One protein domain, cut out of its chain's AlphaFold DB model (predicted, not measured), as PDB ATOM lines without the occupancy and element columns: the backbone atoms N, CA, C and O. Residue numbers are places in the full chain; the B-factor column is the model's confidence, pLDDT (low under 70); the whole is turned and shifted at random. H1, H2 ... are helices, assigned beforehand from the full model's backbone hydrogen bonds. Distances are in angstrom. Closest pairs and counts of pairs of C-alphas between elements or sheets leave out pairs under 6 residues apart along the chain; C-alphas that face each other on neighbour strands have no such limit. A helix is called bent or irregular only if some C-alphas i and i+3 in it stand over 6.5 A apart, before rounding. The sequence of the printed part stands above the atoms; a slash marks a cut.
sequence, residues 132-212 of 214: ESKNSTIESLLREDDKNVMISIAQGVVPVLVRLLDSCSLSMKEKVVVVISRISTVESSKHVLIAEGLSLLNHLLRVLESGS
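This is residues 132 to 212 of the 214 residues of an uncharacterized protein of Brassica oleracea var. oleracea (UniProt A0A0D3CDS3). H3, H4 and H6 make a loose three-helix bundle, up and down, each running against the one before it, with their centres in a triangle; H1 packs on H4, the longest helix, and the short helices H2 and H5 lie at one end of the bundle. The printed part has 81 residues with six named helices, H1 to H6 in chain order, and no named strand; the class is all helix. It is compact and rounded, with a radius of gyration of the C-alphas of 12.0 A and spans of 34 by 28 by 17 A.

H4, residues 170 to 184, is 20.8 A long from C-alpha 170 at (-1.191, 12.519, -24.744). H3 is residues 157 to 167, 15.3 A, and H6 residues 197 to 210, 19.8 A, ending at (-7.770, 14.707, -29.361). H1, residues 132 to 143, 17.1 A, begins at (7.505, 7.596, -15.297). H2 is residues 146 to 154, 12.3 A. H5, residues 187 to 195, 14.3 A, is irregular: C-alphas 188 and 191 are 7.2 A apart.

H4 is the hub. It touches H3, a helical hairpin at a shallow tilt of 25 degrees, closest C-alphas Leu 165 and Lys 173, 5.3 A. H1 touches H4, the same way, at Leu 142 and Val 179, 6.0 A between C-alphas. H3 touches H6 at C-alphas Val 162 and Leu 200, 5.9 A. H2 and H5 only just touch, with 3 pairs of C-alphas within 8 A, closest Ile 153 and Ser 189, 7.2 A. H4 and H5 touch only at the corner. H1 and H6 are apart. In H2, H4 and H6 every O i to N i+4 pair is within hydrogen-bond range; H1 has 7 of 8, H3 6 of 7, H5 3 of 5.

The C-alphas of Lys 147 and Ser 212, the two farthest apart, are 35.0 A apart. The printed part has no cut, and its five links between helices are tight. Mean pLDDT of the printed part is 90.5; residues 211 to 212 are under 70.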
ATOM      1  N   GLU A 132       6.121   7.576 -14.803       91.88
ATOM      2  CA  GLU A 132       7.505   7.596 -15.297       91.88
ATOM      3  C   GLU A 132       8.023   6.186 -15.616       91.88
ATOM      4  O   GLU A 132       8.602   5.944 -16.678       91.88
ATOM      5  N   SER A 133       7.740   5.224 -14.731       94.50
ATOM      6  CA  SER A 133       8.100   3.816 -14.916       94.50
ATOM      7  C   SER A 133       7.369   3.201 -16.111       94.50
ATOM      8  O   SER A 133       7.984   2.479 -16.903       94.50
ATOM      9  N   LYS A 134       6.083   3.533 -16.298       95.19
ATOM     10  CA  LYS A 134       5.295   3.136 -17.473       95.19
ATOM     11  C   LYS A 134       5.885   3.724 -18.754       95.19
ATOM     12  O   LYS A 134       6.105   2.975 -19.703       95.19
ATOM     13  N   ASN A 135       6.209   5.020 -18.774       94.56
ATOM     14  CA  ASN A 135       6.820   5.670 -19.936       94.56
ATOM     15  C   ASN A 135       8.175   5.039 -20.305       94.56
ATOM     16  O   ASN A 135       8.388   4.681 -21.461       94.56
ATOM     17  N   SER A 136       9.056   4.820 -19.324       94.81
ATOM     18  CA  SER A 136      10.340   4.133 -19.535       94.81
ATOM     19  C   SER A 136      10.155   2.711 -20.089       94.81
ATOM     20  O   SER A 136      10.889   2.280 -20.980       94.81
ATOM     21  N   THR A 137       9.134   1.993 -19.612       96.38
ATOM     22  CA  THR A 137       8.810   0.639 -20.086       96.38
ATOM     23  C   THR A 137       8.323   0.641 -21.539       96.38
ATOM     24  O   THR A 137       8.773  -0.180 -22.336       96.38
ATOM     25  N   ILE A 138       7.469   1.599 -21.920       95.62
ATOM     26  CA  ILE A 138       7.024   1.785 -23.313       95.62
ATOM     27  C   ILE A 138       8.218   2.100 -24.224       95.62
ATOM     28  O   ILE A 138       8.342   1.532 -25.305       95.62
ATOM     29  N   GLU A 139       9.136   2.963 -23.782       94.81
ATOM     30  CA  GLU A 139      10.352   3.280 -24.538       94.81
ATOM     31  C   GLU A 139      11.276   2.071 -24.718       94.81
ATOM     32  O   GLU A 139      11.910   1.940 -25.764       94.81
ATOM     33  N   SER A 140      11.345   1.178 -23.727       94.50
ATOM     34  CA  SER A 140      12.061  -0.092 -23.866       94.50
ATOM     35  C   SER A 140      11.432  -0.971 -24.946       94.50
ATOM     36  O   SER A 140      12.143  -1.418 -25.843       94.50
ATOM     37  N   LEU A 141      10.103  -1.140 -24.924       94.75
ATOM     38  CA  LEU A 141       9.367  -1.935 -25.918       94.75
ATOM     39  C   LEU A 141       9.557  -1.419 -27.351       94.75
ATOM     40  O   LEU A 141       9.638  -2.205 -28.291       94.75
ATOM     41  N   LEU A 142       9.681  -0.102 -27.534       93.62
ATOM     42  CA  LEU A 142       9.961   0.484 -28.849       93.62
ATOM     43  C   LEU A 142      11.315   0.040 -29.426       93.62
ATOM     44  O   LEU A 142      11.448  -0.033 -30.647       93.62
ATOM     45  N   ARG A 143      12.297  -0.273 -28.572       93.06
ATOM     46  CA  ARG A 143      13.661  -0.664 -28.966       93.06
ATOM     47  C   ARG A 143      13.901  -2.174 -28.993       93.06
ATOM     48  O   ARG A 143      14.964  -2.588 -29.445       93.06
ATOM     49  N   GLU A 144      12.969  -2.983 -28.494       92.38
ATOM     50  CA  GLU A 144      13.105  -4.445 -28.514       92.38
ATOM     51  C   GLU A 144      13.210  -4.977 -29.944       92.38
ATOM     52  O   GLU A 144      12.743  -4.334 -30.876       92.38
ATOM     53  N   ASP A 145      13.797  -6.152 -30.154       91.94
ATOM     54  CA  ASP A 145      13.706  -6.855 -31.436       91.94
ATOM     55  C   ASP A 145      12.373  -7.611 -31.566       91.94
ATOM     56  O   ASP A 145      11.650  -7.810 -30.588       91.94
ATOM     57  N   ASP A 146      12.035  -8.045 -32.779       91.44
ATOM     58  CA  ASP A 146      10.734  -8.667 -33.051       91.44
ATOM     59  C   ASP A 146      10.509  -9.969 -32.266       91.44
ATOM     60  O   ASP A 146       9.366 -10.287 -31.934       91.44
ATOM     61  N   LYS A 147      11.568 -10.713 -31.905       91.62
ATOM     62  CA  LYS A 147      11.415 -11.930 -31.092       91.62
ATOM     63  C   LYS A 147      11.012 -11.569 -29.666       91.62
ATOM     64  O   LYS A 147      10.100 -12.190 -29.128       91.62
ATOM     65  N   ASN A 148      11.645 -10.558 -29.073       92.56
ATOM     66  CA  ASN A 148      11.304 -10.105 -27.723       92.56
ATOM     67  C   ASN A 148       9.909  -9.460 -27.677       92.56
ATOM     68  O   ASN A 148       9.137  -9.755 -26.765       92.56
ATOM     69  N   VAL A 149       9.521  -8.711 -28.718       93.25
ATOM     70  CA  VAL A 149       8.150  -8.190 -28.851       93.25
ATOM     71  C   VAL A 149       7.129  -9.330 -28.886       93.25
ATOM     72  O   VAL A 149       6.105  -9.249 -28.207       93.25
ATOM     73  N   MET A 150       7.404 -10.421 -29.608       94.50
ATOM     74  CA  MET A 150       6.524 -11.597 -29.623       94.50
ATOM     75  C   MET A 150       6.389 -12.265 -28.254       94.50
ATOM     76  O   MET A 150       5.289 -12.681 -27.891       94.50
ATOM     77  N   ILE A 151       7.468 -12.322 -27.472       94.75
ATOM     78  CA  ILE A 151       7.416 -12.819 -26.094       94.75
ATOM     79  C   ILE A 151       6.539 -11.892 -25.239       94.75
ATOM     80  O   ILE A 151       5.637 -12.368 -24.553       94.75
ATOM     81  N   SER A 152       6.716 -10.573 -25.338       95.31
ATOM     82  CA  SER A 152       5.873  -9.580 -24.655       95.31
ATOM     83  C   SER A 152       4.388  -9.703 -25.030       95.31
ATOM     84  O   SER A 152       3.517  -9.627 -24.159       95.31
ATOM     85  N   ILE A 153       4.075  -9.967 -26.301       95.25
ATOM     86  CA  ILE A 153       2.709 -10.255 -26.770       95.25
ATOM     87  C   ILE A 153       2.155 -11.519 -26.111       95.25
ATOM     88  O   ILE A 153       1.046 -11.475 -25.580       95.25
ATOM     89  N   ALA A 154       2.929 -12.607 -26.083       93.69
ATOM     90  CA  ALA A 154       2.529 -13.859 -25.440       93.69
ATOM     91  C   ALA A 154       2.291 -13.703 -23.926       93.69
ATOM     92  O   ALA A 154       1.415 -14.361 -23.373       93.69
ATOM     93  N   GLN A 155       3.013 -12.791 -23.263       94.31
ATOM     94  CA  GLN A 155       2.798 -12.452 -21.849       94.31
ATOM     95  C   GLN A 155       1.651 -11.446 -21.615       94.31
ATOM     96  O   GLN A 155       1.420 -11.030 -20.480       94.31
ATOM     97  N   GLY A 156       0.910 -11.049 -22.657       95.25
ATOM     98  CA  GLY A 156      -0.297 -10.229 -22.521       95.25
ATOM     99  C   GLY A 156      -0.057  -8.718 -22.520       95.25
ATOM    100  O   GLY A 156      -0.813  -7.976 -21.891       95.25
ATOM    101  N   VAL A 157       0.965  -8.226 -23.230       96.62
ATOM    102  CA  VAL A 157       1.223  -6.776 -23.323       96.62
ATOM    103  C   VAL A 157       0.108  -6.015 -24.058       96.62
ATOM    104  O   VAL A 157      -0.196  -4.883 -23.690       96.62
ATOM    105  N   VAL A 158      -0.548  -6.620 -25.058       96.19
ATOM    106  CA  VAL A 158      -1.521  -5.925 -25.929       96.19
ATOM    107  C   VAL A 158      -2.738  -5.394 -25.154       96.19
ATOM    108  O   VAL A 158      -2.967  -4.184 -25.214       96.19
ATOM    109  N   PRO A 159      -3.469  -6.195 -24.351       94.81
ATOM    110  CA  PRO A 159      -4.595  -5.676 -23.564       94.81
ATOM    111  C   PRO A 159      -4.179  -4.597 -22.550       94.81
ATOM    112  O   PRO A 159      -4.969  -3.733 -22.169       94.81
ATOM    113  N   VAL A 160      -2.927  -4.624 -22.080       95.88
ATOM    114  CA  VAL A 160      -2.394  -3.586 -21.184       95.88
ATOM    115  C   VAL A 160      -2.159  -2.284 -21.940       95.88
ATOM    116  O   VAL A 160      -2.587  -1.235 -21.466       95.88
ATOM    117  N   LEU A 161      -1.544  -2.343 -23.122       95.56
ATOM    118  CA  LEU A 161      -1.334  -1.174 -23.978       95.56
ATOM    119  C   LEU A 161      -2.661  -0.526 -24.386       95.56
ATOM    120  O   LEU A 161      -2.789   0.692 -24.294       95.56
ATOM    121  N   VAL A 162      -3.665  -1.327 -24.757       93.81
ATOM    122  CA  VAL A 162      -5.004  -0.820 -25.104       93.81
ATOM    123  C   VAL A 162      -5.614  -0.050 -23.931       93.81
ATOM    124  O   VAL A 162      -6.065   1.075 -24.119       93.81
ATOM    125  N   ARG A 163      -5.546  -0.582 -22.701       91.75
ATOM    126  CA  ARG A 163      -6.021   0.133 -21.500       91.75
ATOM    127  C   ARG A 163      -5.221   1.400 -21.190       91.75
ATOM    128  O   ARG A 163      -5.785   2.375 -20.701       91.75
ATOM    129  N   LEU A 164      -3.918   1.417 -21.479       91.81
ATOM    130  CA  LEU A 164      -3.084   2.605 -21.266       91.81
ATOM    131  C   LEU A 164      -3.484   3.785 -22.161       91.81
ATOM    132  O   LEU A 164      -3.285   4.931 -21.753       91.81
ATOM    133  N   LEU A 165      -4.095   3.534 -23.327       90.94
ATOM    134  CA  LEU A 165      -4.638   4.595 -24.184       90.94
ATOM    135  C   LEU A 165      -5.743   5.410 -23.494       90.94
ATOM    136  O   LEU A 165      -5.955   6.568 -23.855       90.94
ATOM    137  N   ASP A 166      -6.415   4.853 -22.488       86.12
ATOM    138  CA  ASP A 166      -7.416   5.566 -21.690       86.12
ATOM    139  C   ASP A 166      -6.807   6.302 -20.490       86.12
ATOM    140  O   ASP A 166      -7.257   7.393 -20.141       86.12
ATOM    141  N   SER A 167      -5.761   5.744 -19.876       79.75
ATOM    142  CA  SER A 167      -5.290   6.160 -18.547       79.75
ATOM    143  C   SER A 167      -4.037   7.050 -18.522       79.75
ATOM    144  O   SER A 167      -3.486   7.283 -17.447       79.75
ATOM    145  N   CYS A 168      -3.520   7.497 -19.672       80.44
ATOM    146  CA  CYS A 168      -2.228   8.198 -19.749       80.44
ATOM    147  C   CYS A 168      -2.279   9.549 -20.482       80.44
ATOM    148  O   CYS A 168      -3.253   9.880 -21.160       80.44
ATOM    149  N   SER A 169      -1.211  10.339 -20.324       85.56
ATOM    150  CA  SER A 169      -1.028  11.631 -20.997       85.56
ATOM    151  C   SER A 169      -0.916  11.470 -22.516       85.56
ATOM    152  O   SER A 169      -0.512  10.413 -23.000       85.56
ATOM    153  N   LEU A 170      -1.226  12.529 -23.274       83.88
ATOM    154  CA  LEU A 170      -1.191  12.519 -24.744       83.88
ATOM    155  C   LEU A 170       0.157  12.017 -25.298       83.88
ATOM    156  O   LEU A 170       0.177  11.106 -26.119       83.88
ATOM    157  N   SER A 171       1.275  12.509 -24.752       85.44
ATOM    158  CA  SER A 171       2.625  12.063 -25.135       85.44
ATOM    159  C   SER A 171       2.847  10.555 -24.933       85.44
ATOM    160  O   SER A 171       3.460   9.895 -25.771       85.44
ATOM    161  N   MET A 172       2.333   9.968 -23.845       88.88
ATOM    162  CA  MET A 172       2.394   8.514 -23.658       88.88
ATOM    163  C   MET A 172       1.471   7.783 -24.633       88.88
ATOM    164  O   MET A 172       1.863   6.733 -25.137       88.88
ATOM    165  N   LYS A 173       0.276   8.319 -24.926       91.19
ATOM    166  CA  LYS A 173      -0.651   7.707 -25.892       91.19
ATOM    167  C   LYS A 173      -0.010   7.580 -27.268       91.19
ATOM    168  O   LYS A 173      -0.078   6.503 -27.845       91.19
ATOM    169  N   GLU A 174       0.671   8.615 -27.752       91.19
ATOM    170  CA  GLU A 174       1.398   8.571 -29.028       91.19
ATOM    171  C   GLU A 174       2.417   7.425 -29.058       91.19
ATOM    172  O   GLU A 174       2.406   6.607 -29.977       91.19
ATOM    173  N   LYS A 175       3.241   7.289 -28.011       93.38
ATOM    174  CA  LYS A 175       4.214   6.188 -27.911       93.38
ATOM    175  C   LYS A 175       3.535   4.819 -27.886       93.38
ATOM    176  O   LYS A 175       4.001   3.899 -28.554       93.38
ATOM    177  N   VAL A 176       2.429   4.677 -27.153       95.31
ATOM    178  CA  VAL A 176       1.638   3.435 -27.120       95.31
ATOM    179  C   VAL A 176       1.077   3.106 -28.504       95.31
ATOM    180  O   VAL A 176       1.168   1.957 -28.932       95.31
ATOM    181  N   VAL A 177       0.562   4.097 -29.239       94.38
ATOM    182  CA  VAL A 177       0.090   3.918 -30.621       94.38
ATOM    183  C   VAL A 177       1.228   3.463 -31.534       94.38
ATOM    184  O   VAL A 177       1.023   2.553 -32.334       94.38
ATOM    185  N   VAL A 178       2.440   4.007 -31.382       94.56
ATOM    186  CA  VAL A 178       3.616   3.543 -32.140       94.56
ATOM    187  C   VAL A 178       3.944   2.081 -31.815       94.56
ATOM    188  O   VAL A 178       4.169   1.295 -32.736       94.56
ATOM    189  N   VAL A 179       3.912   1.676 -30.538       95.56
ATOM    190  CA  VAL A 179       4.107   0.263 -30.156       95.56
ATOM    191  C   VAL A 179       3.031  -0.624 -30.788       95.56
ATOM    192  O   VAL A 179       3.362  -1.645 -31.381       95.56
ATOM    193  N   ILE A 180       1.756  -0.234 -30.725       95.00
ATOM    194  CA  ILE A 180       0.649  -0.995 -31.324       95.00
ATOM    195  C   ILE A 180       0.796  -1.086 -32.848       95.00
ATOM    196  O   ILE A 180       0.605  -2.161 -33.419       95.00
ATOM    197  N   SER A 181       1.192   0.004 -33.506       93.94
ATOM    198  CA  SER A 181       1.472   0.019 -34.942       93.94
ATOM    199  C   SER A 181       2.573  -0.975 -35.285       93.94
ATOM    200  O   SER A 181       2.420  -1.749 -36.226       93.94
ATOM    201  N   ARG A 182       3.657  -1.008 -34.509       93.00
ATOM    202  CA  ARG A 182       4.736  -1.979 -34.703       93.00
ATOM    203  C   ARG A 182       4.265  -3.412 -34.464       93.00
ATOM    204  O   ARG A 182       4.583  -4.292 -35.251       93.00
ATOM    205  N   ILE A 183       3.477  -3.659 -33.419       94.06
ATOM    206  CA  ILE A 183       2.887  -4.983 -33.186       94.06
ATOM    207  C   ILE A 183       2.077  -5.402 -34.417       94.06
ATOM    208  O   ILE A 183       2.228  -6.530 -34.876       94.06
ATOM    209  N   SER A 184       1.307  -4.490 -35.020       92.19
ATOM    210  CA  SER A 184       0.466  -4.782 -36.187       92.19
ATOM    211  C   SER A 184       1.229  -5.158 -37.463       92.19
ATOM    212  O   SER A 184       0.660  -5.827 -38.327       92.19
ATOM    213  N   THR A 185       2.512  -4.786 -37.582       91.25
ATOM    214  CA  THR A 185       3.350  -5.194 -38.723       91.25
ATOM    215  C   THR A 185       3.861  -6.628 -38.598       91.25
ATOM    216  O   THR A 185       4.385  -7.172 -39.567       91.25
ATOM    217  N   VAL A 186       3.705  -7.261 -37.431       88.06
ATOM    218  CA  VAL A 186       4.092  -8.655 -37.199       88.06
ATOM    219  C   VAL A 186       2.896  -9.567 -37.478       88.06
ATOM    220  O   VAL A 186       1.930  -9.586 -36.724       88.06
ATOM    221  N   GLU A 187       2.946 -10.360 -38.553       87.38
ATOM    222  CA  GLU A 187       1.805 -11.189 -38.993       87.38
ATOM    223  C   GLU A 187       1.269 -12.117 -37.888       87.38
ATOM    224  O   GLU A 187       0.061 -12.232 -37.684       87.38
ATOM    225  N   SER A 188       2.173 -12.734 -37.122       88.81
ATOM    226  CA  SER A 188       1.827 -13.667 -36.048       88.81
ATOM    227  C   SER A 188       1.136 -13.007 -34.850       88.81
ATOM    228  O   SER A 188       0.559 -13.724 -34.036       88.81
ATOM    229  N   SER A 189       1.130 -11.674 -34.732       89.06
ATOM    230  CA  SER A 189       0.494 -10.950 -33.621       89.06
ATOM    231  C   SER A 189      -0.954 -10.525 -33.906       89.06
ATOM    232  O   SER A 189      -1.694 -10.200 -32.973       89.06
ATOM    233  N   LYS A 190      -1.385 -10.528 -35.179       89.81
ATOM    234  CA  LYS A 190      -2.664  -9.929 -35.604       89.81
ATOM    235  C   LYS A 190      -3.871 -10.496 -34.871       89.81
ATOM    236  O   LYS A 190      -4.791  -9.753 -34.548       89.81
ATOM    237  N   HIS A 191      -3.861 -11.792 -34.571       92.44
ATOM    238  CA  HIS A 191      -4.941 -12.448 -33.835       92.44
ATOM    239  C   HIS A 191      -5.182 -11.817 -32.449       92.44
ATOM    240  O   HIS A 191      -6.331 -11.686 -32.035       92.44
ATOM    241  N   VAL A 192      -4.124 -11.359 -31.769       92.56
ATOM    242  CA  VAL A 192      -4.226 -10.689 -30.462       92.56
ATOM    243  C   VAL A 192      -4.812  -9.284 -30.613       92.56
ATOM    244  O   VAL A 192      -5.656  -8.879 -29.822       92.56
ATOM    245  N   LEU A 193      -4.415  -8.549 -31.657       92.25
ATOM    246  CA  LEU A 193      -4.990  -7.232 -31.954       92.25
ATOM    247  C   LEU A 193      -6.471  -7.322 -32.329       92.25
ATOM    248  O   LEU A 193      -7.256  -6.473 -31.919       92.25
ATOM    249  N   ILE A 194      -6.859  -8.355 -33.081       92.25
ATOM    250  CA  ILE A 194      -8.257  -8.606 -33.452       92.25
ATOM    251  C   ILE A 194      -9.099  -8.898 -32.206       92.25
ATOM    252  O   ILE A 194     -10.212  -8.385 -32.104       92.25
ATOM    253  N   ALA A 195      -8.567  -9.658 -31.241       92.69
ATOM    254  CA  ALA A 195      -9.258  -9.939 -29.983       92.69
ATOM    255  C   ALA A 195      -9.581  -8.658 -29.185       92.69
ATOM    256  O   ALA A 195     -10.650  -8.561 -28.588       92.69
ATOM    257  N   GLU A 196      -8.709  -7.648 -29.247       91.38
ATOM    258  CA  GLU A 196      -8.904  -6.331 -28.620       91.38
ATOM    259  C   GLU A 196      -9.539  -5.286 -29.562       91.38
ATOM    260  O   GLU A 196      -9.655  -4.109 -29.211       91.38
ATOM    261  N   GLY A 197      -9.942  -5.688 -30.771       88.94
ATOM    262  CA  GLY A 197     -10.167  -4.784 -31.901       88.94
ATOM    263  C   GLY A 197     -11.212  -3.697 -31.654       88.94
ATOM    264  O   GLY A 197     -10.973  -2.540 -31.988       88.94
ATOM    265  N   LEU A 198     -12.347  -4.031 -31.031       88.38
ATOM    266  CA  LEU A 198     -13.406  -3.051 -30.751       88.38
ATOM    267  C   LEU A 198     -12.916  -1.949 -29.803       88.38
ATOM    268  O   LEU A 198     -13.094  -0.762 -30.074       88.38
ATOM    269  N   SER A 199     -12.279  -2.350 -28.701       89.31
ATOM    270  CA  SER A 199     -11.684  -1.423 -27.743       89.31
ATOM    271  C   SER A 199     -10.613  -0.597 -28.437       89.31
ATOM    272  O   SER A 199     -10.686   0.627 -28.426       89.31
ATOM    273  N   LEU A 200      -9.657  -1.247 -29.099       90.44
ATOM    274  CA  LEU A 200      -8.547  -0.573 -29.755       90.44
ATOM    275  C   LEU A 200      -9.024   0.491 -30.754       90.44
ATOM    276  O   LEU A 200      -8.578   1.633 -30.672       90.44
ATOM    277  N   LEU A 201      -9.968   0.162 -31.641       91.19
ATOM    278  CA  LEU A 201     -10.496   1.107 -32.630       91.19
ATOM    279  C   LEU A 201     -11.148   2.332 -31.978       91.19
ATOM    280  O   LEU A 201     -10.871   3.456 -32.390       91.19
ATOM    281  N   ASN A 202     -11.950   2.134 -30.927       89.00
ATOM    282  CA  ASN A 202     -12.571   3.240 -30.193       89.00
ATOM    283  C   ASN A 202     -11.528   4.170 -29.556       89.00
ATOM    284  O   ASN A 202     -11.665   5.392 -29.608       89.00
ATOM    285  N   HIS A 203     -10.466   3.611 -28.969       87.25
ATOM    286  CA  HIS A 203      -9.401   4.416 -28.371       87.25
ATOM    287  C   HIS A 203      -8.595   5.170 -29.427       87.25
ATOM    288  O   HIS A 203      -8.289   6.344 -29.229       87.25
ATOM    289  N   LEU A 204      -8.268   4.527 -30.551       87.69
ATOM    290  CA  LEU A 204      -7.535   5.169 -31.641       87.69
ATOM    291  C   LEU A 204      -8.327   6.332 -32.244       87.69
ATOM    292  O   LEU A 204      -7.752   7.394 -32.477       87.69
ATOM    293  N   LEU A 205      -9.640   6.172 -32.420       87.44
ATOM    294  CA  LEU A 205     -10.516   7.243 -32.896       87.44
ATOM    295  C   LEU A 205     -10.503   8.444 -31.937       87.44
ATOM    296  O   LEU A 205     -10.267   9.568 -32.373       87.44
ATOM    297  N   ARG A 206     -10.613   8.204 -30.624       85.38
ATOM    298  CA  ARG A 206     -10.510   9.262 -29.601       85.38
ATOM    299  C   ARG A 206      -9.142   9.944 -29.580       85.38
ATOM    300  O   ARG A 206      -9.067  11.148 -29.352       85.38
ATOM    301  N   VAL A 207      -8.055   9.198 -29.795       84.62
ATOM    302  CA  VAL A 207      -6.703   9.775 -29.885       84.62
ATOM    303  C   VAL A 207      -6.605  10.712 -31.090       84.62
ATOM    304  O   VAL A 207      -6.125  11.833 -30.928       84.62
ATOM    305  N   LEU A 208      -7.118  10.304 -32.255       84.12
ATOM    306  CA  LEU A 208      -7.153  11.142 -33.460       84.12
ATOM    307  C   LEU A 208      -7.989  12.415 -33.261       84.12
ATOM    308  O   LEU A 208      -7.545  13.493 -33.643       84.12
ATOM    309  N   GLU A 209      -9.151  12.310 -32.612       83.00
ATOM    310  CA  GLU A 209      -9.990  13.466 -32.263       83.00
ATOM    311  C   GLU A 209      -9.299  14.411 -31.267       83.00
ATOM    312  O   GLU A 209      -9.435  15.625 -31.363       83.00
ATOM    313  N   SER A 210      -8.519  13.882 -30.320       76.25
ATOM    314  CA  SER A 210      -7.770  14.707 -29.361       76.25
ATOM    315  C   SER A 210      -6.515  15.361 -29.950       76.25
ATOM    316  O   SER A 210      -6.044  16.366 -29.421       76.25
ATOM    317  N   GLY A 211      -5.979  14.802 -31.039       64.62
ATOM    318  CA  GLY A 211      -4.821  15.321 -31.765       64.62
ATOM    319  C   GLY A 211      -5.164  16.399 -32.797       64.62
ATOM    320  O   GLY A 211      -4.257  16.948 -33.411       64.62
ATOM    321  N   SER A 212      -6.445  16.739 -32.992       53.22
ATOM    322  CA  SER A 212      -6.881  17.754 -33.964       53.22
ATOM    323  C   SER A 212      -6.732  19.205 -33.475       53.22
ATOM    324  O   SER A 212      -7.417  20.099 -33.974       53.22
TER     325      SER A 212